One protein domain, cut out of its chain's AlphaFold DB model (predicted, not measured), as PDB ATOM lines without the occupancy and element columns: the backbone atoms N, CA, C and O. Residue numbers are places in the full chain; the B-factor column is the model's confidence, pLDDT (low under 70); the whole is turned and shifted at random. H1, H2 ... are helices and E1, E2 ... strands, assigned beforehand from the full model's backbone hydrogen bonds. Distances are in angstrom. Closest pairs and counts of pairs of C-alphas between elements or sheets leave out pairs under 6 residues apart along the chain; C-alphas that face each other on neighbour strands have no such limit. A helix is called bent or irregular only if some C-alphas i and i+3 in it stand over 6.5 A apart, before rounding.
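This is residues 11 to 157 of the 218 residues of the protein "Ascorbate-specific permease IIC component UlaA" of Corynebacterium lowii (UniProt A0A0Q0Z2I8). One long helix, H3, runs along one side and makes the length, with H2 folded back along its first part as a helical hairpin. H4a crosses H3, H5 packs on both arms of the bent helix H4, and a small strand hairpin, E1 and E2, packs through E1 on the start of H4b, away from H3. The printed part has 147 residues, with five named helices and then two named strands forming an antiparallel sheet; the class is mostly helix. It is only just loose, close to compact, with a radius of gyration of the C-alphas of 17.8 A, and only just elongated, spanning 58 by 39 by 33 A.

E1, residues 147 to 150, and E2, residues 153 to 156, form an antiparallel hairpin at 139 degrees; C-alphas 149 and 154 face each other at 4.8 A, and no backbone N and O across the pair are within hydrogen-bond range. H4, residues 86 to 118, was assigned as one helix by its hydrogen bonds but is bent, with C-alphas 96 and 99 8.5 A apart; its arms H4a, residues 86 to 96, and H4b, residues 99 to 118, stand at a steep tilt of 66 degrees. The closest C-alphas of H4b and E1 are those of Ser 100 and Leu 149, 5.4 A apart. H5, residues 128 to 144, touches H4b at a steep tilt of 64 degrees, closest at the C-alphas of Val 101 and Thr 136, 5.4 A. H5 also touches H4a, at 60 degrees, again steep, with the C-alphas of Met 90 and Thr 136 closest at 6.5 A. H3, residues 38 to 77, touches H4a with its residues 56 to 63 alone, about perpendicular at 77 degrees; the closest C-alphas, of Ala 59 and Glu 87, are 5.5 A apart. H2, residues 19 to 33, and H3 are a helical hairpin at a shallow tilt of 31 degrees, opposite ways, closest at the C-alphas of Gly 24 and Ala 45, 4.4 A. H1, residues 11 to 16, only just touches H4b, with 3 pairs of C-alphas within 8 A, the closest those of Leu 16 and Ala 102 at 6.3 A; H1 and H3 are apart. Every O i to N i+4 pair is within hydrogen-bond range in H2, H4a, H4b and H5, against 34 of 36 in H3 and 1 of 2 in H1.

H1 begins at C-alpha 11, (-20.608, 66.643, 51.036). H2 is 20.9 A long, and H3, 56.8 A, has a kink of 31 degrees near residue 67 and ends at C-alpha 77, (-32.407, 27.482, 25.631). H4a measures 15.7 A, H4b 29.0 A and H5 24.1 A. E2 ends at C-alpha 156, (-40.938, 53.191, 54.997).

The two C-alphas farthest apart, of Asn 35 and Ala 76, are 58.6 A apart. The printed part has no cut and no long link. Mean pLDDT of the printed part is 80.4; it is under 70 in residues 11 to 17, 78 to 84, 122 and 148 to 157.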
ATOM      1  N   LEU A  11     -21.498  67.723  50.622       66.81
ATOM      2  CA  LEU A  11     -20.608  66.643  51.036       66.81
ATOM      3  C   LEU A  11     -21.359  65.307  51.150       66.81
ATOM      4  O   LEU A  11     -20.870  64.276  50.701       66.81
ATOM      5  N   VAL A  12     -22.572  65.321  51.702       63.00
ATOM      6  CA  VAL A  12     -23.384  64.111  51.861       63.00
ATOM      7  C   VAL A  12     -23.971  63.633  50.534       63.00
ATOM      8  O   VAL A  12     -23.899  62.445  50.237       63.00
ATOM      9  N   ASN A  13     -24.542  64.522  49.724       63.66
ATOM     10  CA  ASN A  13     -25.255  64.097  48.521       63.66
ATOM     11  C   ASN A  13     -24.331  63.849  47.328       63.66
ATOM     12  O   ASN A  13     -24.616  62.935  46.562       63.66
ATOM     13  N   GLU A  14     -23.227  64.586  47.190       68.38
ATOM     14  CA  GLU A  14     -22.328  64.458  46.032       68.38
ATOM     15  C   GLU A  14     -21.083  63.621  46.342       68.38
ATOM     16  O   GLU A  14     -20.649  62.820  45.516       68.38
ATOM     17  N   VAL A  15     -20.509  63.755  47.544       69.69
ATOM     18  CA  VAL A  15     -19.255  63.056  47.883       69.69
ATOM     19  C   VAL A  15     -19.520  61.696  48.530       69.69
ATOM     20  O   VAL A  15     -18.901  60.712  48.128       69.69
ATOM     21  N   LEU A  16     -20.450  61.595  49.490       65.25
ATOM     22  CA  LEU A  16     -20.751  60.307  50.137       65.25
ATOM     23  C   LEU A  16     -21.568  59.366  49.240       65.25
ATOM     24  O   LEU A  16     -21.400  58.154  49.345       65.25
ATOM     25  N   SER A  17     -22.411  59.884  48.339       66.44
ATOM     26  CA  SER A  17     -23.215  59.050  47.425       66.44
ATOM     27  C   SER A  17     -22.393  58.336  46.352       66.44
ATOM     28  O   SER A  17     -22.905  57.426  45.700       66.44
ATOM     29  N   VAL A  18     -21.130  58.729  46.166       79.50
ATOM     30  CA  VAL A  18     -20.193  58.068  45.258       79.50
ATOM     31  C   VAL A  18     -19.269  57.164  46.083       79.50
ATOM     32  O   VAL A  18     -18.364  57.654  46.765       79.50
ATOM     33  N   PRO A  19     -19.423  55.829  45.994       78.88
ATOM     34  CA  PRO A  19     -18.687  54.901  46.852       78.88
ATOM     35  C   PRO A  19     -17.161  55.017  46.725       78.88
ATOM     36  O   PRO A  19     -16.449  54.835  47.708       78.88
ATOM     37  N   ALA A  20     -16.657  55.384  45.542       83.75
ATOM     38  CA  ALA A  20     -15.228  55.569  45.285       83.75
ATOM     39  C   ALA A  20     -14.586  56.600  46.229       83.75
ATOM     40  O   ALA A  20     -13.543  56.336  46.826       83.75
ATOM     41  N   PHE A  21     -15.222  57.766  46.389       84.94
ATOM     42  CA  PHE A  21     -14.706  58.829  47.252       84.94
ATOM     43  C   PHE A  21     -14.811  58.449  48.725       84.94
ATOM     44  O   PHE A  21     -13.885  58.708  49.493       84.94
ATOM     45  N   LEU A  22     -15.894  57.769  49.105       83.62
ATOM     46  CA  LEU A  22     -16.084  57.281  50.463       83.62
ATOM     47  C   LEU A  22     -14.964  56.313  50.883       83.62
ATOM     48  O   LEU A  22     -14.391  56.467  51.959       83.62
ATOM     49  N   ILE A  23     -14.573  55.382  50.009       86.44
ATOM     50  CA  ILE A  23     -13.464  54.444  50.256       86.44
ATOM     51  C   ILE A  23     -12.129  55.181  50.441       86.44
ATOM     52  O   ILE A  23     -11.366  54.872  51.364       86.44
ATOM     53  N   GLY A  24     -11.850  56.175  49.591       88.81
ATOM     54  CA  GLY A  24     -10.648  57.003  49.694       88.81
ATOM     55  C   GLY A  24     -10.580  57.774  51.013       88.81
ATOM     56  O   GLY A  24      -9.544  57.763  51.682       88.81
ATOM     57  N   ILE A  25     -11.697  58.379  51.432       88.06
ATOM     58  CA  ILE A  25     -11.796  59.126  52.692       88.06
ATOM     59  C   ILE A  25     -11.601  58.196  53.889       88.06
ATOM     60  O   ILE A  25     -10.798  58.510  54.767       88.06
ATOM     61  N   ILE A  26     -12.276  57.041  53.937       84.69
ATOM     62  CA  ILE A  26     -12.136  56.154  55.098       84.69
ATOM     63  C   ILE A  26     -10.720  55.565  55.169       84.69
ATOM     64  O   ILE A  26     -10.157  55.444  56.257       84.69
ATOM     65  N   THR A  27     -10.085  55.296  54.024       88.06
ATOM     66  CA  THR A  27      -8.672  54.887  53.984       88.06
ATOM     67  C   THR A  27      -7.747  55.992  54.498       88.06
ATOM     68  O   THR A  27      -6.844  55.713  55.288       88.06
ATOM     69  N   ALA A  28      -7.988  57.250  54.111       89.38
ATOM     70  CA  ALA A  28      -7.231  58.393  54.619       89.38
ATOM     71  C   ALA A  28      -7.379  58.533  56.144       89.38
ATOM     72  O   ALA A  28      -6.382  58.654  56.857       89.38
ATOM     73  N   VAL A  29      -8.612  58.448  56.654       87.62
ATOM     74  CA  VAL A  29      -8.910  58.522  58.092       87.62
ATOM     75  C   VAL A  29      -8.260  57.361  58.845       87.62
ATOM     76  O   VAL A  29      -7.618  57.587  59.869       87.62
ATOM     77  N   GLY A  30      -8.345  56.135  58.323       84.12
ATOM     78  CA  GLY A  30      -7.728  54.957  58.932       84.12
ATOM     79  C   GLY A  30      -6.202  55.054  59.003       84.12
ATOM     80  O   GLY A  30      -5.608  54.777  60.046       84.12
ATOM     81  N   LEU A  31      -5.549  55.504  57.926       87.12
ATOM     82  CA  LEU A  31      -4.095  55.709  57.906       87.12
ATOM     83  C   LEU A  31      -3.657  56.868  58.807       87.12
ATOM     84  O   LEU A  31      -2.624  56.759  59.472       87.12
ATOM     85  N   SER A  32      -4.449  57.939  58.877       87.94
ATOM     86  CA  SER A  32      -4.192  59.052  59.792       87.94
ATOM     87  C   SER A  32      -4.345  58.627  61.253       87.94
ATOM     88  O   SER A  32      -3.519  59.007  62.078       87.94
ATOM     89  N   ALA A  33      -5.343  57.802  61.581       85.62
ATOM     90  CA  ALA A  33      -5.541  57.269  62.932       85.62
ATOM     91  C   ALA A  33      -4.388  56.350  63.371       85.62
ATOM     92  O   ALA A  33      -4.048  56.286  64.550       85.62
ATOM     93  N   MET A  34      -3.736  55.683  62.416       85.19
ATOM     94  CA  MET A  34      -2.523  54.893  62.642       85.19
ATOM     95  C   MET A  34      -1.227  55.730  62.677       85.19
ATOM     96  O   MET A  34      -0.141  55.150  62.637       85.19
ATOM     97  N   ASN A  35      -1.313  57.069  62.727       87.69
ATOM     98  CA  ASN A  35      -0.167  57.992  62.720       87.69
ATOM     99  C   ASN A  35       0.830  57.726  61.573       87.69
ATOM    100  O   ASN A  35       2.048  57.829  61.739       87.69
ATOM    101  N   LYS A  36       0.329  57.351  60.388       87.88
ATOM    102  CA  LYS A  36       1.165  57.205  59.187       87.88
ATOM    103  C   LYS A  36       1.534  58.578  58.622       87.88
ATOM    104  O   LYS A  36       0.788  59.542  58.764       87.88
ATOM    105  N   GLY A  37       2.691  58.668  57.961       92.44
ATOM    106  CA  GLY A  37       3.166  59.931  57.386       92.44
ATOM    107  C   GLY A  37       2.206  60.480  56.324       92.44
ATOM    108  O   GLY A  37       1.584  59.706  55.598       92.44
ATOM    109  N   ALA A  38       2.118  61.807  56.183       90.25
ATOM    110  CA  ALA A  38       1.151  62.466  55.291       90.25
ATOM    111  C   ALA A  38       1.187  61.941  53.839       90.25
ATOM    112  O   ALA A  38       0.141  61.729  53.226       90.25
ATOM    113  N   GLY A  39       2.379  61.639  53.310       91.75
ATOM    114  CA  GLY A  39       2.528  61.029  51.983       91.75
ATOM    115  C   GLY A  39       1.942  59.614  51.887       91.75
ATOM    116  O   GLY A  39       1.350  59.263  50.871       91.75
ATOM    117  N   GLN A  40       2.038  58.813  52.955       90.62
ATOM    118  CA  GLN A  40       1.435  57.476  53.012       90.62
ATOM    119  C   GLN A  40      -0.088  57.551  53.122       90.62
ATOM    120  O   GLN A  40      -0.773  56.749  52.495       90.62
ATOM    121  N   VAL A  41      -0.614  58.521  53.875       93.38
ATOM    122  CA  VAL A  41      -2.060  58.759  53.987       93.38
ATOM    123  C   VAL A  41      -2.642  59.120  52.621       93.38
ATOM    124  O   VAL A  41      -3.578  58.470  52.158       93.38
ATOM    125  N   MET A  42      -2.048  60.105  51.942       93.06
ATOM    126  CA  MET A  42      -2.539  60.570  50.645       93.06
ATOM    127  C   MET A  42      -2.333  59.522  49.543       93.06
ATOM    128  O   MET A  42      -3.250  59.253  48.769       93.06
ATOM    129  N   GLY A  43      -1.173  58.858  49.521       92.50
ATOM    130  CA  GLY A  43      -0.906  57.756  48.596       92.50
ATOM    131  C   GLY A  43      -1.845  56.565  48.810       92.50
ATOM    132  O   GLY A  43      -2.338  55.992  47.842       92.50
ATOM    133  N   GLY A  44      -2.150  56.224  50.066       90.62
ATOM    134  CA  GLY A  44      -3.098  55.165  50.408       90.62
ATOM    135  C   GLY A  44      -4.534  55.499  50.011       90.62
ATOM    136  O   GLY A  44      -5.214  54.651  49.439       90.62
ATOM    137  N   ALA A  45      -4.971  56.740  50.236       91.25
ATOM    138  CA  ALA A  45      -6.291  57.214  49.828       91.25
ATOM    139  C   ALA A  45      -6.470  57.175  48.302       91.25
ATOM    140  O   ALA A  45      -7.452  56.620  47.814       91.25
ATOM    141  N   ILE A  46      -5.494  57.693  47.545       93.81
ATOM    142  CA  ILE A  46      -5.515  57.658  46.073       93.81
ATOM    143  C   ILE A  46      -5.515  56.213  45.575       93.81
ATOM    144  O   ILE A  46      -6.323  55.867  44.715       93.81
ATOM    145  N   LYS A  47      -4.653  55.356  46.138       91.56
ATOM    146  CA  LYS A  47      -4.601  53.934  45.784       91.56
ATOM    147  C   LYS A  47      -5.954  53.256  45.998       91.56
ATOM    148  O   LYS A  47      -6.395  52.529  45.116       91.56
ATOM    149  N   ALA A  48      -6.615  53.506  47.126       89.88
ATOM    150  CA  ALA A  48      -7.908  52.902  47.437       89.88
ATOM    151  C   ALA A  48      -9.024  53.379  46.490       89.88
ATOM    152  O   ALA A  48      -9.818  52.566  46.014       89.88
ATOM    153  N   THR A  49      -9.053  54.673  46.156       90.31
ATOM    154  CA  THR A  49     -10.003  55.217  45.172       90.31
ATOM    155  C   THR A  49      -9.767  54.634  43.776       90.31
ATOM    156  O   THR A  49     -10.723  54.254  43.097       90.31
ATOM    157  N   LEU A  50      -8.504  54.543  43.344       92.12
ATOM    158  CA  LEU A  50      -8.138  53.979  42.044       92.12
ATOM    159  C   LEU A  50      -8.488  52.496  41.949       92.12
ATOM    160  O   LEU A  50      -9.021  52.071  40.929       92.12
ATOM    161  N   ASP A  51      -8.229  51.725  43.003       89.06
ATOM    162  CA  ASP A  51      -8.552  50.301  43.051       89.06
ATOM    163  C   ASP A  51     -10.054  50.059  42.818       89.06
ATOM    164  O   ASP A  51     -10.441  49.308  41.920       89.06
ATOM    165  N   PHE A  52     -10.913  50.812  43.513       86.38
ATOM    166  CA  PHE A  52     -12.357  50.749  43.286       86.38
ATOM    167  C   PHE A  52     -12.755  51.166  41.860       86.38
ATOM    168  O   PHE A  52     -13.617  50.531  41.247       86.38
ATOM    169  N   LEU A  53     -12.130  52.212  41.307       88.88
ATOM    170  CA  LEU A  53     -12.409  52.655  39.940       88.88
ATOM    171  C   LEU A  53     -12.042  51.577  38.910       88.88
ATOM    172  O   LEU A  53     -12.831  51.317  38.001       88.88
ATOM    173  N   PHE A  54     -10.896  50.912  39.070       89.12
ATOM    174  CA  PHE A  54     -10.478  49.819  38.191       89.12
ATOM    175  C   PHE A  54     -11.413  48.613  38.280       89.12
ATOM    176  O   PHE A  54     -11.774  48.066  37.239       89.12
ATOM    177  N   ILE A  55     -11.865  48.239  39.482       85.88
ATOM    178  CA  ILE A  55     -12.861  47.168  39.652       85.88
ATOM    179  C   ILE A  55     -14.158  47.529  38.925       85.88
ATOM    180  O   ILE A  55     -14.693  46.704  38.187       85.88
ATOM    181  N   ARG A  56     -14.643  48.767  39.072       82.94
ATOM    182  CA  ARG A  56     -15.865  49.226  38.396       82.94
ATOM    183  C   ARG A  56     -15.733  49.175  36.872       82.94
ATOM    184  O   ARG A  56     -16.652  48.722  36.194       82.94
ATOM    185  N   VAL A  57     -14.596  49.615  36.333       89.00
ATOM    186  CA  VAL A  57     -14.324  49.560  34.888       89.00
ATOM    187  C   VAL A  57     -14.225  48.111  34.404       89.00
ATOM    188  O   VAL A  57     -14.839  47.762  33.397       89.00
ATOM    189  N   GLY A  58     -13.508  47.254  35.135       85.56
ATOM    190  CA  GLY A  58     -13.390  45.830  34.821       85.56
ATOM    191  C   GLY A  58     -14.743  45.117  34.833       85.56
ATOM    192  O   GLY A  58     -15.043  44.361  33.913       85.56
ATOM    193  N   ALA A  59     -15.592  45.422  35.814       83.12
ATOM    194  CA  ALA A  59     -16.956  44.913  35.895       83.12
ATOM    195  C   ALA A  59     -17.782  45.296  34.662       83.12
ATOM    196  O   ALA A  59     -18.386  44.425  34.043       83.12
ATOM    197  N   GLY A  60     -17.746  46.575  34.267       84.88
ATOM    198  CA  GLY A  60     -18.433  47.073  33.072       84.88
ATOM    199  C   GLY A  60     -17.967  46.382  31.787       84.88
ATOM    200  O   GLY A  60     -18.777  45.967  30.954       84.88
ATOM    201  N   LEU A  61     -16.655  46.186  31.648       88.31
ATOM    202  CA  LEU A  61     -16.081  45.480  30.506       88.31
ATOM    203  C   LEU A  61     -16.532  44.012  30.461       88.31
ATOM    204  O   LEU A  61     -16.954  43.527  29.412       88.31
ATOM    205  N   VAL A  62     -16.494  43.315  31.599       85.12
ATOM    206  CA  VAL A  62     -16.962  41.928  31.705       85.12
ATOM    207  C   VAL A  62     -18.454  41.837  31.375       85.12
ATOM    208  O   VAL A  62     -18.843  40.977  30.587       85.12
ATOM    209  N   THR A  63     -19.291  42.752  31.873       82.12
ATOM    210  CA  THR A  63     -20.726  42.767  31.536       82.12
ATOM    211  C   THR A  63     -20.995  42.958  30.055       82.12
ATOM    212  O   THR A  63     -21.853  42.267  29.513       82.12
ATOM    213  N   ALA A  64     -20.228  43.824  29.387       85.88
ATOM    214  CA  ALA A  64     -20.386  44.077  27.958       85.88
ATOM    215  C   ALA A  64     -20.098  42.825  27.110       85.88
ATOM    216  O   ALA A  64     -20.714  42.631  26.065       85.88
ATOM    217  N   PHE A  65     -19.199  41.947  27.567       85.88
ATOM    218  CA  PHE A  65     -18.959  40.655  26.917       85.88
ATOM    219  C   PHE A  65     -20.007  39.596  27.272       85.88
ATOM    220  O   PHE A  65     -20.311  38.724  26.457       85.88
ATOM    221  N   LEU A  66     -20.567  39.655  28.480       82.19
ATOM    222  CA  LEU A  66     -21.537  38.674  28.964       82.19
ATOM    223  C   LEU A  66     -22.961  38.916  28.460       82.19
ATOM    224  O   LEU A  66     -23.723  37.961  28.337       82.19
ATOM    225  N   GLU A  67     -23.326  40.153  28.138       82.00
ATOM    226  CA  GLU A  67     -24.637  40.503  27.584       82.00
ATOM    227  C   GLU A  67     -24.953  39.784  26.249       82.00
ATOM    228  O   GLU A  67     -25.974  39.089  26.180       82.00
ATOM    229  N   PRO A  68     -24.092  39.828  25.208       85.12
ATOM    230  CA  PRO A  68     -24.340  39.090  23.968       85.12
ATOM    231  C   PRO A  68     -24.295  37.570  24.173       85.12
ATOM    232  O   PRO A  68     -25.074  36.843  23.554       85.12
ATOM    233  N   LEU A  69     -23.446  37.074  25.081       81.94
ATOM    234  CA  LEU A  69     -23.414  35.655  25.447       81.94
ATOM    235  C   LEU A  69     -24.741  35.216  26.088       81.94
ATOM    236  O   LEU A  69     -25.295  34.175  25.726       81.94
ATOM    237  N   GLY A  70     -25.288  36.029  26.993       80.25
ATOM    238  CA  GLY A  70     -26.590  35.802  27.619       80.25
ATOM    239  C   GLY A  70     -27.732  35.782  26.601       80.25
ATOM    240  O   GLY A  70     -28.604  34.913  26.674       80.25
ATOM    241  N   ALA A  71     -27.698  36.669  25.601       80.69
ATOM    242  CA  ALA A  71     -28.669  36.683  24.506       80.69
ATOM    243  C   ALA A  71     -28.599  35.409  23.645       80.69
ATOM    244  O   ALA A  71     -29.640  34.833  23.317       80.69
ATOM    245  N   MET A  72     -27.393  34.914  23.336       82.69
ATOM    246  CA  MET A  72     -27.215  33.651  22.609       82.69
ATOM    247  C   MET A  72     -27.739  32.447  23.400       82.69
ATOM    248  O   MET A  72     -28.448  31.605  22.846       82.69
ATOM    249  N   ILE A  73     -27.438  32.376  24.699       80.31
ATOM    250  CA  ILE A  73     -27.910  31.295  25.576       80.31
ATOM    251  C   ILE A  73     -29.435  31.343  25.717       80.31
ATOM    252  O   ILE A  73     -30.092  30.306  25.607       80.31
ATOM    253  N   THR A  74     -30.012  32.534  25.901       78.38
ATOM    254  CA  THR A  74     -31.468  32.725  26.000       78.38
ATOM    255  C   THR A  74     -32.162  32.335  24.692       78.38
ATOM    256  O   THR A  74     -33.181  31.649  24.721       78.38
ATOM    257  N   GLY A  75     -31.585  32.696  23.541       77.56
ATOM    258  CA  GLY A  75     -32.092  32.304  22.223       77.56
ATOM    259  C   GLY A  75     -32.022  30.796  21.957       77.56
ATOM    260  O   GLY A  75     -32.909  30.252  21.304       77.56
ATOM    261  N   ALA A  76     -31.007  30.108  22.490       77.81
ATOM    262  CA  ALA A  76     -30.819  28.668  22.306       77.81
ATOM    263  C   ALA A  76     -31.605  27.800  23.307       77.81
ATOM    264  O   ALA A  76     -31.991  26.681  22.973       77.81
ATOM    265  N   THR A  77     -31.835  28.286  24.531       74.88
ATOM    266  CA  THR A  77     -32.407  27.482  25.631       74.88
ATOM    267  C   THR A  77     -33.785  27.948  26.099       74.88
ATOM    268  O   THR A  77     -34.447  27.231  26.847       74.88
ATOM    269  N   GLY A  78     -34.239  29.136  25.689       69.31
ATOM    270  CA  GLY A  78     -35.496  29.737  26.152       69.31
ATOM    271  C   GLY A  78     -35.513  30.124  27.638       69.31
ATOM    272  O   GLY A  78     -36.509  30.668  28.113       69.31
ATOM    273  N   ALA A  79     -34.435  29.866  28.384       67.94
ATOM    274  CA  ALA A  79     -34.278  30.275  29.771       67.94
ATOM    275  C   ALA A  79     -33.744  31.712  29.820       67.94
ATOM    276  O   ALA A  79     -32.753  32.023  29.164       67.94
ATOM    277  N   GLN A  80     -34.382  32.591  30.601       57.56
ATOM    278  CA  GLN A  80     -33.848  33.931  30.850       57.56
ATOM    279  C   GLN A  80     -32.559  33.813  31.670       57.56
ATOM    280  O   GLN A  80     -32.600  33.611  32.884       57.56
ATOM    281  N   GLY A  81     -31.414  33.891  30.994       54.38
ATOM    282  CA  GLY A  81     -30.101  33.809  31.621       54.38
ATOM    283  C   GLY A  81     -29.556  35.197  31.919       54.38
ATOM    284  O   GLY A  81     -28.915  35.798  31.063       54.38
ATOM    285  N   VAL A  82     -29.773  35.704  33.135       60.19
ATOM    286  CA  VAL A  82     -28.892  36.753  33.670       60.19
ATOM    287  C   VAL A  82     -27.551  36.094  33.964       60.19
ATOM    288  O   VAL A  82     -27.522  35.075  34.650       60.19
ATOM    289  N   VAL A  83     -26.446  36.612  33.426       63.06
ATOM    290  CA  VAL A  83     -25.133  36.060  33.776       63.06
ATOM    291  C   VAL A  83     -24.785  36.547  35.184       63.06
ATOM    292  O   VAL A  83     -24.619  37.756  35.373       63.06
ATOM    293  N   PRO A  84     -24.691  35.651  36.185       65.31
ATOM    294  CA  PRO A  84     -24.455  36.046  37.561       65.31
ATOM    295  C   PRO A  84     -22.998  36.481  37.714       65.31
ATOM    296  O   PRO A  84     -22.102  35.674  37.938       65.31
ATOM    297  N   THR A  85     -22.768  37.780  37.570       74.50
ATOM    298  CA  THR A  85     -21.510  38.432  37.930       74.50
ATOM    299  C   THR A  85     -21.795  39.360  39.096       74.50
ATOM    300  O   THR A  85     -22.635  40.257  39.004       74.50
ATOM    301  N   ASN A  86     -21.148  39.094  40.232       80.50
ATOM    302  CA  ASN A  86     -21.422  39.799  41.485       80.50
ATOM    303  C   ASN A  86     -21.191  41.304  41.313       80.50
ATOM    304  O   ASN A  86     -21.994  42.119  41.764       80.50
ATOM    305  N   GLU A  87     -20.136  41.660  40.588       76.81
ATOM    306  CA  GLU A  87     -19.718  43.023  40.286       76.81
ATOM    307  C   GLU A  87     -20.727  43.745  39.384       76.81
ATOM    308  O   GLU A  87     -20.986  44.930  39.580       76.81
ATOM    309  N   ALA A  88     -21.332  43.039  38.425       76.62
ATOM    310  CA  ALA A  88     -22.330  43.597  37.516       76.62
ATOM    311  C   ALA A  88     -23.628  43.947  38.232       76.62
ATOM    312  O   ALA A  88     -24.143  45.058  38.116       76.62
ATOM    313  N   ILE A  89     -24.141  42.985  39.003       80.06
ATOM    314  CA  ILE A  89     -25.379  43.145  39.766       80.06
ATOM    315  C   ILE A  89     -25.186  44.254  40.801       80.06
ATOM    316  O   ILE A  89     -26.049  45.118  40.951       80.06
ATOM    317  N   MET A  90     -24.031  44.274  41.467       82.19
ATOM    318  CA  MET A  90     -23.667  45.336  42.397       82.19
ATOM    319  C   MET A  90     -23.539  46.692  41.691       82.19
ATOM    320  O   MET A  90     -24.043  47.679  42.216       82.19
ATOM    321  N   GLY A  91     -22.931  46.761  40.504       79.00
ATOM    322  CA  GLY A  91     -22.814  47.999  39.727       79.00
ATOM    323  C   GLY A  91     -24.177  48.612  39.405       79.00
ATOM    324  O   GLY A  91     -24.421  49.774  39.729       79.00
ATOM    325  N   ILE A  92     -25.102  47.800  38.884       80.69
ATOM    326  CA  ILE A  92     -26.485  48.217  38.593       80.69
ATOM    327  C   ILE A  92     -27.206  48.646  39.881       80.69
ATOM    328  O   ILE A  92     -27.908  49.659  39.913       80.69
ATOM    329  N   ALA A  93     -27.021  47.900  40.971       83.19
ATOM    330  CA  ALA A  93     -27.608  48.231  42.264       83.19
ATOM    331  C   ALA A  93     -27.083  49.563  42.822       83.19
ATOM    332  O   ALA A  93     -27.846  50.328  43.409       83.19
ATOM    333  N   GLN A  94     -25.801  49.870  42.630       78.44
ATOM    334  CA  GLN A  94     -25.199  51.117  43.096       78.44
ATOM    335  C   GLN A  94     -25.640  52.335  42.294       78.44
ATOM    336  O   GLN A  94     -25.773  53.410  42.875       78.44
ATOM    337  N   GLU A  95     -25.927  52.183  41.004       79.56
ATOM    338  CA  GLU A  95     -26.514  53.269  40.213       79.56
ATOM    339  C   GLU A  95     -27.897  53.672  40.739       79.56
ATOM    340  O   GLU A  95     -28.246  54.850  40.733       79.56
ATOM    341  N   GLN A  96     -28.668  52.709  41.254       81.44
ATOM    342  CA  GLN A  96     -30.014  52.961  41.775       81.44
ATOM    343  C   GLN A  96     -30.040  53.327  43.265       81.44
ATOM    344  O   GLN A  96     -30.877  54.126  43.688       81.44
ATOM    345  N   PHE A  97     -29.147  52.745  44.070       82.12
ATOM    346  CA  PHE A  97     -29.192  52.816  45.534       82.12
ATOM    347  C   PHE A  97     -27.908  53.356  46.177       82.12
ATOM    348  O   PHE A  97     -27.768  53.267  47.396       82.12
ATOM    349  N   GLY A  98     -26.981  53.936  45.406       79.69
ATOM    350  CA  GLY A  98     -25.648  54.347  45.872       79.69
ATOM    351  C   GLY A  98     -25.643  55.162  47.169       79.69
ATOM    352  O   GLY A  98     -24.880  54.851  48.081       79.69
ATOM    353  N   GLY A  99     -26.563  56.122  47.313       81.06
ATOM    354  CA  GLY A  99     -26.708  56.905  48.547       81.06
ATOM    355  C   GLY A  99     -27.103  56.064  49.771       81.06
ATOM    356  O   GLY A  99     -26.519  56.213  50.844       81.06
ATOM    357  N   SER A 100     -28.051  55.134  49.630       83.12
ATOM    358  CA  SER A 100     -28.445  54.226  50.720       83.12
ATOM    359  C   SER A 100     -27.352  53.214  51.053       83.12
ATOM    360  O   SER A 100     -27.109  52.936  52.229       83.12
ATOM    361  N   VAL A 101     -26.643  52.721  50.032       86.19
ATOM    362  CA  VAL A 101     -25.477  51.844  50.199       86.19
ATOM    363  C   VAL A 101     -24.385  52.550  51.002       86.19
ATOM    364  O   VAL A 101     -23.836  51.957  51.928       86.19
ATOM    365  N   ALA A 102     -24.100  53.818  50.696       83.69
ATOM    366  CA  ALA A 102     -23.109  54.613  51.413       83.69
ATOM    367  C   ALA A 102     -23.455  54.774  52.902       83.69
ATOM    368  O   ALA A 102     -22.600  54.555  53.761       83.69
ATOM    369  N   TRP A 103     -24.716  55.076  53.227       82.19
ATOM    370  CA  TRP A 103     -25.169  55.187  54.619       82.19
ATOM    371  C   TRP A 103     -25.066  53.872  55.388       82.19
ATOM    372  O   TRP A 103     -24.570  53.859  56.517       82.19
ATOM    373  N   ILE A 104     -25.494  52.764  54.780       87.00
ATOM    374  CA  ILE A 104     -25.384  51.430  55.385       87.00
ATOM    375  C   ILE A 104     -23.917  51.046  55.580       87.00
ATOM    376  O   ILE A 104     -23.569  50.495  56.621       87.00
ATOM    377  N   MET A 105     -23.048  51.391  54.630       86.75
ATOM    378  CA  MET A 105     -21.615  51.135  54.731       86.75
ATOM    379  C   MET A 105     -20.970  51.918  55.881       86.75
ATOM    380  O   MET A 105     -20.228  51.335  56.672       86.75
ATOM    381  N   ILE A 106     -21.281  53.212  56.022       83.75
ATOM    382  CA  ILE A 106     -20.793  54.040  57.137       83.75
ATOM    383  C   ILE A 106     -21.290  53.481  58.473       83.75
ATOM    384  O   ILE A 106     -20.503  53.329  59.406       83.75
ATOM    385  N   LEU A 107     -22.579  53.141  58.563       86.25
ATOM    386  CA  LEU A 107     -23.174  52.589  59.779       86.25
ATOM    387  C   LEU A 107     -22.570  51.224  60.130       86.25
ATOM    388  O   LEU A 107     -22.197  51.002  61.278       86.25
ATOM    389  N   GLY A 108     -22.411  50.330  59.153       86.44
ATOM    390  CA  GLY A 108     -21.792  49.019  59.343       86.44
ATOM    391  C   GLY A 108     -20.337  49.126  59.794       86.44
ATOM    392  O   GLY A 108     -19.919  48.417  60.713       86.44
ATOM    393  N   PHE A 109     -19.581  50.066  59.224       84.19
ATOM    394  CA  PHE A 109     -18.211  50.329  59.649       84.19
ATOM    395  C   PHE A 109     -18.155  50.914  61.070       84.19
ATOM    396  O   PHE A 109     -17.387  50.428  61.902       84.19
ATOM    397  N   ALA A 110     -19.019  51.877  61.401       85.88
ATOM    398  CA  ALA A 110     -19.115  52.433  62.751       85.88
ATOM    399  C   ALA A 110     -19.483  51.365  63.797       85.88
ATOM    400  O   ALA A 110     -18.872  51.310  64.865       85.88
ATOM    401  N   VAL A 111     -20.427  50.472  63.474       87.19
ATOM    402  CA  VAL A 111     -20.787  49.329  64.326       87.19
ATOM    403  C   VAL A 111     -19.602  48.382  64.497       87.19
ATOM    404  O   VAL A 111     -19.358  47.928  65.612       87.19
ATOM    405  N   SER A 112     -18.823  48.120  63.443       84.06
ATOM    406  CA  SER A 112     -17.634  47.266  63.549       84.06
ATOM    407  C   SER A 112     -16.585  47.831  64.518       84.06
ATOM    408  O   SER A 112     -16.057  47.087  65.342       84.06
ATOM    409  N   LEU A 113     -16.367  49.153  64.513       84.69
ATOM    410  CA  LEU A 113     -15.481  49.832  65.467       84.69
ATOM    411  C   LEU A 113     -16.049  49.826  66.895       84.69
ATOM    412  O   LEU A 113     -15.314  49.648  67.866       84.69
ATOM    413  N   ALA A 114     -17.365  50.000  67.045       86.31
ATOM    414  CA  ALA A 114     -18.017  49.928  68.350       86.31
ATOM    415  C   ALA A 114     -17.903  48.519  68.961       86.31
ATOM    416  O   ALA A 114     -17.590  48.382  70.145       86.31
ATOM    417  N   LEU A 115     -18.100  47.474  68.150       84.56
ATOM    418  CA  LEU A 115     -17.975  46.079  68.575       84.56
ATOM    419  C   LEU A 115     -16.541  45.710  68.955       84.56
ATOM    420  O   LEU A 115     -16.364  44.996  69.943       84.56
ATOM    421  N   GLU A 116     -15.538  46.227  68.239       85.25
ATOM    422  CA  GLU A 116     -14.121  46.062  68.596       85.25
ATOM    423  C   GLU A 116     -13.821  46.617  69.997       85.25
ATOM    424  O   GLU A 116     -13.024  46.051  70.743       85.25
ATOM    425  N   ARG A 117     -14.485  47.707  70.394       83.88
ATOM    426  CA  ARG A 117     -14.264  48.318  71.709       83.88
ATOM    427  C   ARG A 117     -14.952  47.573  72.854       83.88
ATOM    428  O   ARG A 117     -14.489  47.665  73.988       83.88
ATOM    429  N   VAL A 118     -16.041  46.860  72.572       86.25
ATOM    430  CA  VAL A 118     -16.824  46.113  73.576       86.25
ATOM    431  C   VAL A 118     -16.371  44.652  73.687       86.25
ATOM    432  O   VAL A 118     -16.438  44.069  74.767       86.25
ATOM    433  N   THR A 119     -15.891  44.052  72.597       86.69
ATOM    434  CA  THR A 119     -15.590  42.613  72.516       86.69
ATOM    435  C   THR A 119     -14.076  42.365  72.566       86.69
ATOM    436  O   THR A 119     -13.331  43.053  71.877       86.69
ATOM    437  N   PRO A 120     -13.574  41.338  73.285       78.75
ATOM    438  CA  PRO A 120     -12.137  41.021  73.328       78.75
ATOM    439  C   PRO A 120     -11.554  40.507  71.994       78.75
ATOM    440  O   PRO A 120     -10.342  40.318  71.885       78.75
ATOM    441  N   MET A 121     -12.388  40.277  70.973       70.06
ATOM    442  CA  MET A 121     -11.969  39.867  69.631       70.06
ATOM    443  C   MET A 121     -11.744  41.099  68.746       70.06
ATOM    444  O   MET A 121     -12.693  41.755  68.324       70.06
ATOM    445  N   LYS A 122     -10.479  41.396  68.440       67.25
ATOM    446  CA  LYS A 122     -10.077  42.540  67.607       67.25
ATOM    447  C   LYS A 122     -10.199  42.201  66.122       67.25
ATOM    448  O   LYS A 122      -9.228  41.771  65.505       67.25
ATOM    449  N   TYR A 123     -11.390  42.371  65.558       71.94
ATOM    450  CA  TYR A 123     -11.623  42.216  64.122       71.94
ATOM    451  C   TYR A 123     -12.353  43.438  63.566       71.94
ATOM    452  O   TYR A 123     -13.501  43.696  63.916       71.94
ATOM    453  N   VAL A 124     -11.685  44.162  62.668       74.94
ATOM    454  CA  VAL A 124     -12.265  45.265  61.892       74.94
ATOM    455  C   VAL A 124     -12.204  44.876  60.420       74.94
ATOM    456  O   VAL A 124     -11.137  44.538  59.901       74.94
ATOM    457  N   PHE A 125     -13.348  44.902  59.738       70.56
ATOM    458  CA  PHE A 125     -13.415  44.610  58.307       70.56
ATOM    459  C   PHE A 125     -12.834  45.778  57.511       70.56
ATOM    460  O   PHE A 125     -13.510  46.768  57.250       70.56
ATOM    461  N   LEU A 126     -11.561  45.653  57.135       71.81
ATOM    462  CA  LEU A 126     -10.820  46.692  56.414       71.81
ATOM    463  C   LEU A 126     -10.910  46.554  54.879       71.81
ATOM    464  O   LEU A 126     -10.381  47.386  54.147       71.81
ATOM    465  N   THR A 127     -11.554  45.497  54.367       81.00
ATOM    466  CA  THR A 127     -11.690  45.220  52.928       81.00
ATOM    467  C   THR A 127     -12.898  45.936  52.325       81.00
ATOM    468  O   THR A 127     -13.999  45.394  52.220       81.00
ATOM    469  N   TRP A 128     -12.679  47.161  51.861       78.75
ATOM    470  CA  TRP A 128     -13.740  48.049  51.383       78.75
ATOM    471  C   TRP A 128     -14.620  47.481  50.267       78.75
ATOM    472  O   TRP A 128     -15.831  47.668  50.314       78.75
ATOM    473  N   HIS A 129     -14.063  46.735  49.307       81.88
ATOM    474  CA  HIS A 129     -14.848  46.125  48.220       81.88
ATOM    475  C   HIS A 129     -15.895  45.153  48.771       81.88
ATOM    476  O   HIS A 129     -17.049  45.186  48.364       81.88
ATOM    477  N   HIS A 130     -15.521  44.343  49.763       85.81
ATOM    478  CA  HIS A 130     -16.419  43.366  50.380       85.81
ATOM    479  C   HIS A 130     -17.474  44.045  51.248       85.81
ATOM    480  O   HIS A 130     -18.647  43.685  51.177       85.81
ATOM    481  N   VAL A 131     -17.082  45.054  52.032       86.94
ATOM    482  CA  VAL A 131     -18.033  45.841  52.830       86.94
ATOM    483  C   VAL A 131     -19.060  46.506  51.915       86.94
ATOM    484  O   VAL A 131     -20.252  46.502  52.214       86.94
ATOM    485  N   LEU A 132     -18.620  47.005  50.766       86.31
ATOM    486  CA  LEU A 132     -19.475  47.609  49.757       86.31
ATOM    487  C   LEU A 132     -20.403  46.576  49.087       86.31
ATOM    488  O   LEU A 132     -21.592  46.861  48.936       86.31
ATOM    489  N   PHE A 133     -19.931  45.360  48.791       87.50
ATOM    490  CA  PHE A 133     -20.785  44.252  48.334       87.50
ATOM    491  C   PHE A 133     -21.865  43.891  49.358       87.50
ATOM    492  O   PHE A 133     -23.051  43.878  49.029       87.50
ATOM    493  N   ILE A 134     -21.467  43.637  50.607       90.50
ATOM    494  CA  ILE A 134     -22.384  43.246  51.685       90.50
ATOM    495  C   ILE A 134     -23.397  44.365  51.946       90.50
ATOM    496  O   ILE A 134     -24.590  44.095  52.076       90.50
ATOM    497  N   SER A 135     -22.955  45.625  51.937       89.94
ATOM    498  CA  SER A 135     -23.835  46.790  52.097       89.94
ATOM    499  C   SER A 135     -24.821  46.921  50.937       89.94
ATOM    500  O   SER A 135     -25.990  47.223  51.161       89.94
ATOM    501  N   THR A 136     -24.386  46.653  49.705       89.31
ATOM    502  CA  THR A 136     -25.248  46.717  48.513       89.31
ATOM    503  C   THR A 136     -26.320  45.633  48.537       89.31
ATOM    504  O   THR A 136     -27.501  45.930  48.349       89.31
ATOM    505  N   LEU A 137     -25.940  44.391  48.850       90.12
ATOM    506  CA  LEU A 137     -26.891  43.286  48.992       90.12
ATOM    507  C   LEU A 137     -27.868  43.531  50.144       90.12
ATOM    508  O   LEU A 137     -29.074  43.352  49.974       90.12
ATOM    509  N   LEU A 138     -27.373  44.013  51.288       90.31
ATOM    510  CA  LEU A 138     -28.221  44.384  52.416       90.31
ATOM    511  C   LEU A 138     -29.211  45.488  52.020       90.31
ATOM    512  O   LEU A 138     -30.396  45.380  52.316       90.31
ATOM    513  N   THR A 139     -28.754  46.501  51.281       89.25
ATOM    514  CA  THR A 139     -29.610  47.584  50.771       89.25
ATOM    515  C   THR A 139     -30.707  47.053  49.856       89.25
ATOM    516  O   THR A 139     -31.855  47.459  50.002       89.25
ATOM    517  N   MET A 140     -30.400  46.122  48.947       87.00
ATOM    518  CA  MET A 140     -31.409  45.515  48.070       87.00
ATOM    519  C   MET A 140     -32.454  44.702  48.845       87.00
ATOM    520  O   MET A 140     -33.650  44.793  48.560       87.00
ATOM    521  N   VAL A 141     -32.032  43.940  49.855       88.44
ATOM    522  CA  VAL A 141     -32.962  43.186  50.711       88.44
ATOM    523  C   VAL A 141     -33.844  44.138  51.526       88.44
ATOM    524  O   VAL A 141     -35.056  43.954  51.598       88.44
ATOM    525  N   LEU A 142     -33.273  45.208  52.077       84.88
ATOM    526  CA  LEU A 142     -34.033  46.229  52.798       84.88
ATOM    527  C   LEU A 142     -35.018  46.964  51.873       84.88
ATOM    528  O   LEU A 142     -36.189  47.131  52.223       84.88
ATOM    529  N   ALA A 143     -34.577  47.315  50.664       84.00
ATOM    530  CA  ALA A 143     -35.401  47.977  49.662       84.00
ATOM    531  C   ALA A 143     -36.600  47.113  49.245       84.00
ATOM    532  O   ALA A 143     -37.712  47.629  49.136       84.00
ATOM    533  N   THR A 144     -36.408  45.801  49.071       81.31
ATOM    534  CA  THR A 144     -37.514  44.870  48.773       81.31
ATOM    535  C   THR A 144     -38.455  44.668  49.964       81.31
ATOM    536  O   THR A 144     -39.654  44.490  49.764       81.31
ATOM    537  N   ALA A 145     -37.955  44.786  51.197       81.81
ATOM    538  CA  ALA A 145     -38.766  44.798  52.416       81.81
ATOM    539  C   ALA A 145     -39.497  46.138  52.678       81.81
ATOM    540  O   ALA A 145     -40.253  46.241  53.646       81.81
ATOM    541  N   GLY A 146     -39.298  47.161  51.837       75.38
ATOM    542  CA  GLY A 146     -39.930  48.482  51.964       75.38
ATOM    543  C   GLY A 146     -39.224  49.443  52.928       75.38
ATOM    544  O   GLY A 146     -39.742  50.528  53.202       75.38
ATOM    545  N   TYR A 147     -38.040  49.085  53.427       72.06
ATOM    546  CA  TYR A 147     -37.221  49.936  54.288       72.06
ATOM    547  C   TYR A 147     -36.062  50.496  53.470       72.06
ATOM    548  O   TYR A 147     -35.184  49.750  53.053       72.06
ATOM    549  N   LEU A 148     -36.023  51.806  53.232       68.62
ATOM    550  CA  LEU A 148     -34.867  52.433  52.592       68.62
ATOM    551  C   LEU A 148     -34.267  53.465  53.541       68.62
ATOM    552  O   LEU A 148     -34.940  54.397  53.974       68.62
ATOM    553  N   LEU A 149     -32.988  53.290  53.863       65.00
ATOM    554  CA  LEU A 149     -32.224  54.275  54.617       65.00
ATOM    555  C   LEU A 149     -31.816  55.396  53.655       65.00
ATOM    556  O   LEU A 149     -30.844  55.274  52.910       65.00
ATOM    557  N   LEU A 150     -32.594  56.475  53.639       60.62
ATOM    558  CA  LEU A 150     -32.235  57.741  52.999       60.62
ATOM    559  C   LEU A 150     -31.981  58.752  54.120       60.62
ATOM    560  O   LEU A 150     -32.913  59.170  54.796       60.62
ATOM    561  N   GLY A 151     -30.716  59.116  54.346       54.38
ATOM    562  CA  GLY A 151     -30.363  60.230  55.234       54.38
ATOM    563  C   GLY A 151     -30.699  60.018  56.715       54.38
ATOM    564  O   GLY A 151     -31.389  60.834  57.313       54.38
ATOM    565  N   GLY A 152     -30.219  58.926  57.320       50.25
ATOM    566  CA  GLY A 152     -30.274  58.726  58.779       50.25
ATOM    567  C   GLY A 152     -31.630  58.302  59.363       50.25
ATOM    568  O   GLY A 152     -31.691  57.972  60.545       50.25
ATOM    569  N   GLY A 153     -32.695  58.243  58.559       49.66
ATOM    570  CA  GLY A 153     -34.003  57.712  58.948       49.66
ATOM    571  C   GLY A 153     -34.406  56.502  58.106       49.66
ATOM    572  O   GLY A 153     -34.268  56.509  56.883       49.66
ATOM    573  N   ALA A 154     -34.924  55.458  58.756       53.38
ATOM    574  CA  ALA A 154     -35.589  54.350  58.078       53.38
ATOM    575  C   ALA A 154     -36.993  54.806  57.662       53.38
ATOM    576  O   ALA A 154     -37.965  54.596  58.388       53.38
ATOM    577  N   LEU A 155     -37.105  55.487  56.520       54.38
ATOM    578  CA  LEU A 155     -38.412  55.871  56.006       54.38
ATOM    579  C   LEU A 155     -38.991  54.692  55.224       54.38
ATOM    580  O   LEU A 155     -38.412  54.227  54.238       54.38
ATOM    581  N   ARG A 156     -40.138  54.197  55.695       53.00
ATOM    582  CA  ARG A 156     -40.938  53.191  54.997       53.00
ATOM    583  C   ARG A 156     -41.303  53.760  53.633       53.00
ATOM    584  O   ARG A 156     -42.089  54.701  53.540       53.00
ATOM    585  N   ARG A 157     -40.721  53.210  52.572       55.16
ATOM    586  CA  ARG A 157     -41.211  53.481  51.227       55.16
ATOM    587  C   ARG A 157     -42.420  52.577  51.064       55.16
ATOM    588  O   ARG A 157     -42.266  51.386  50.809       55.16
TER     589      ARG A 157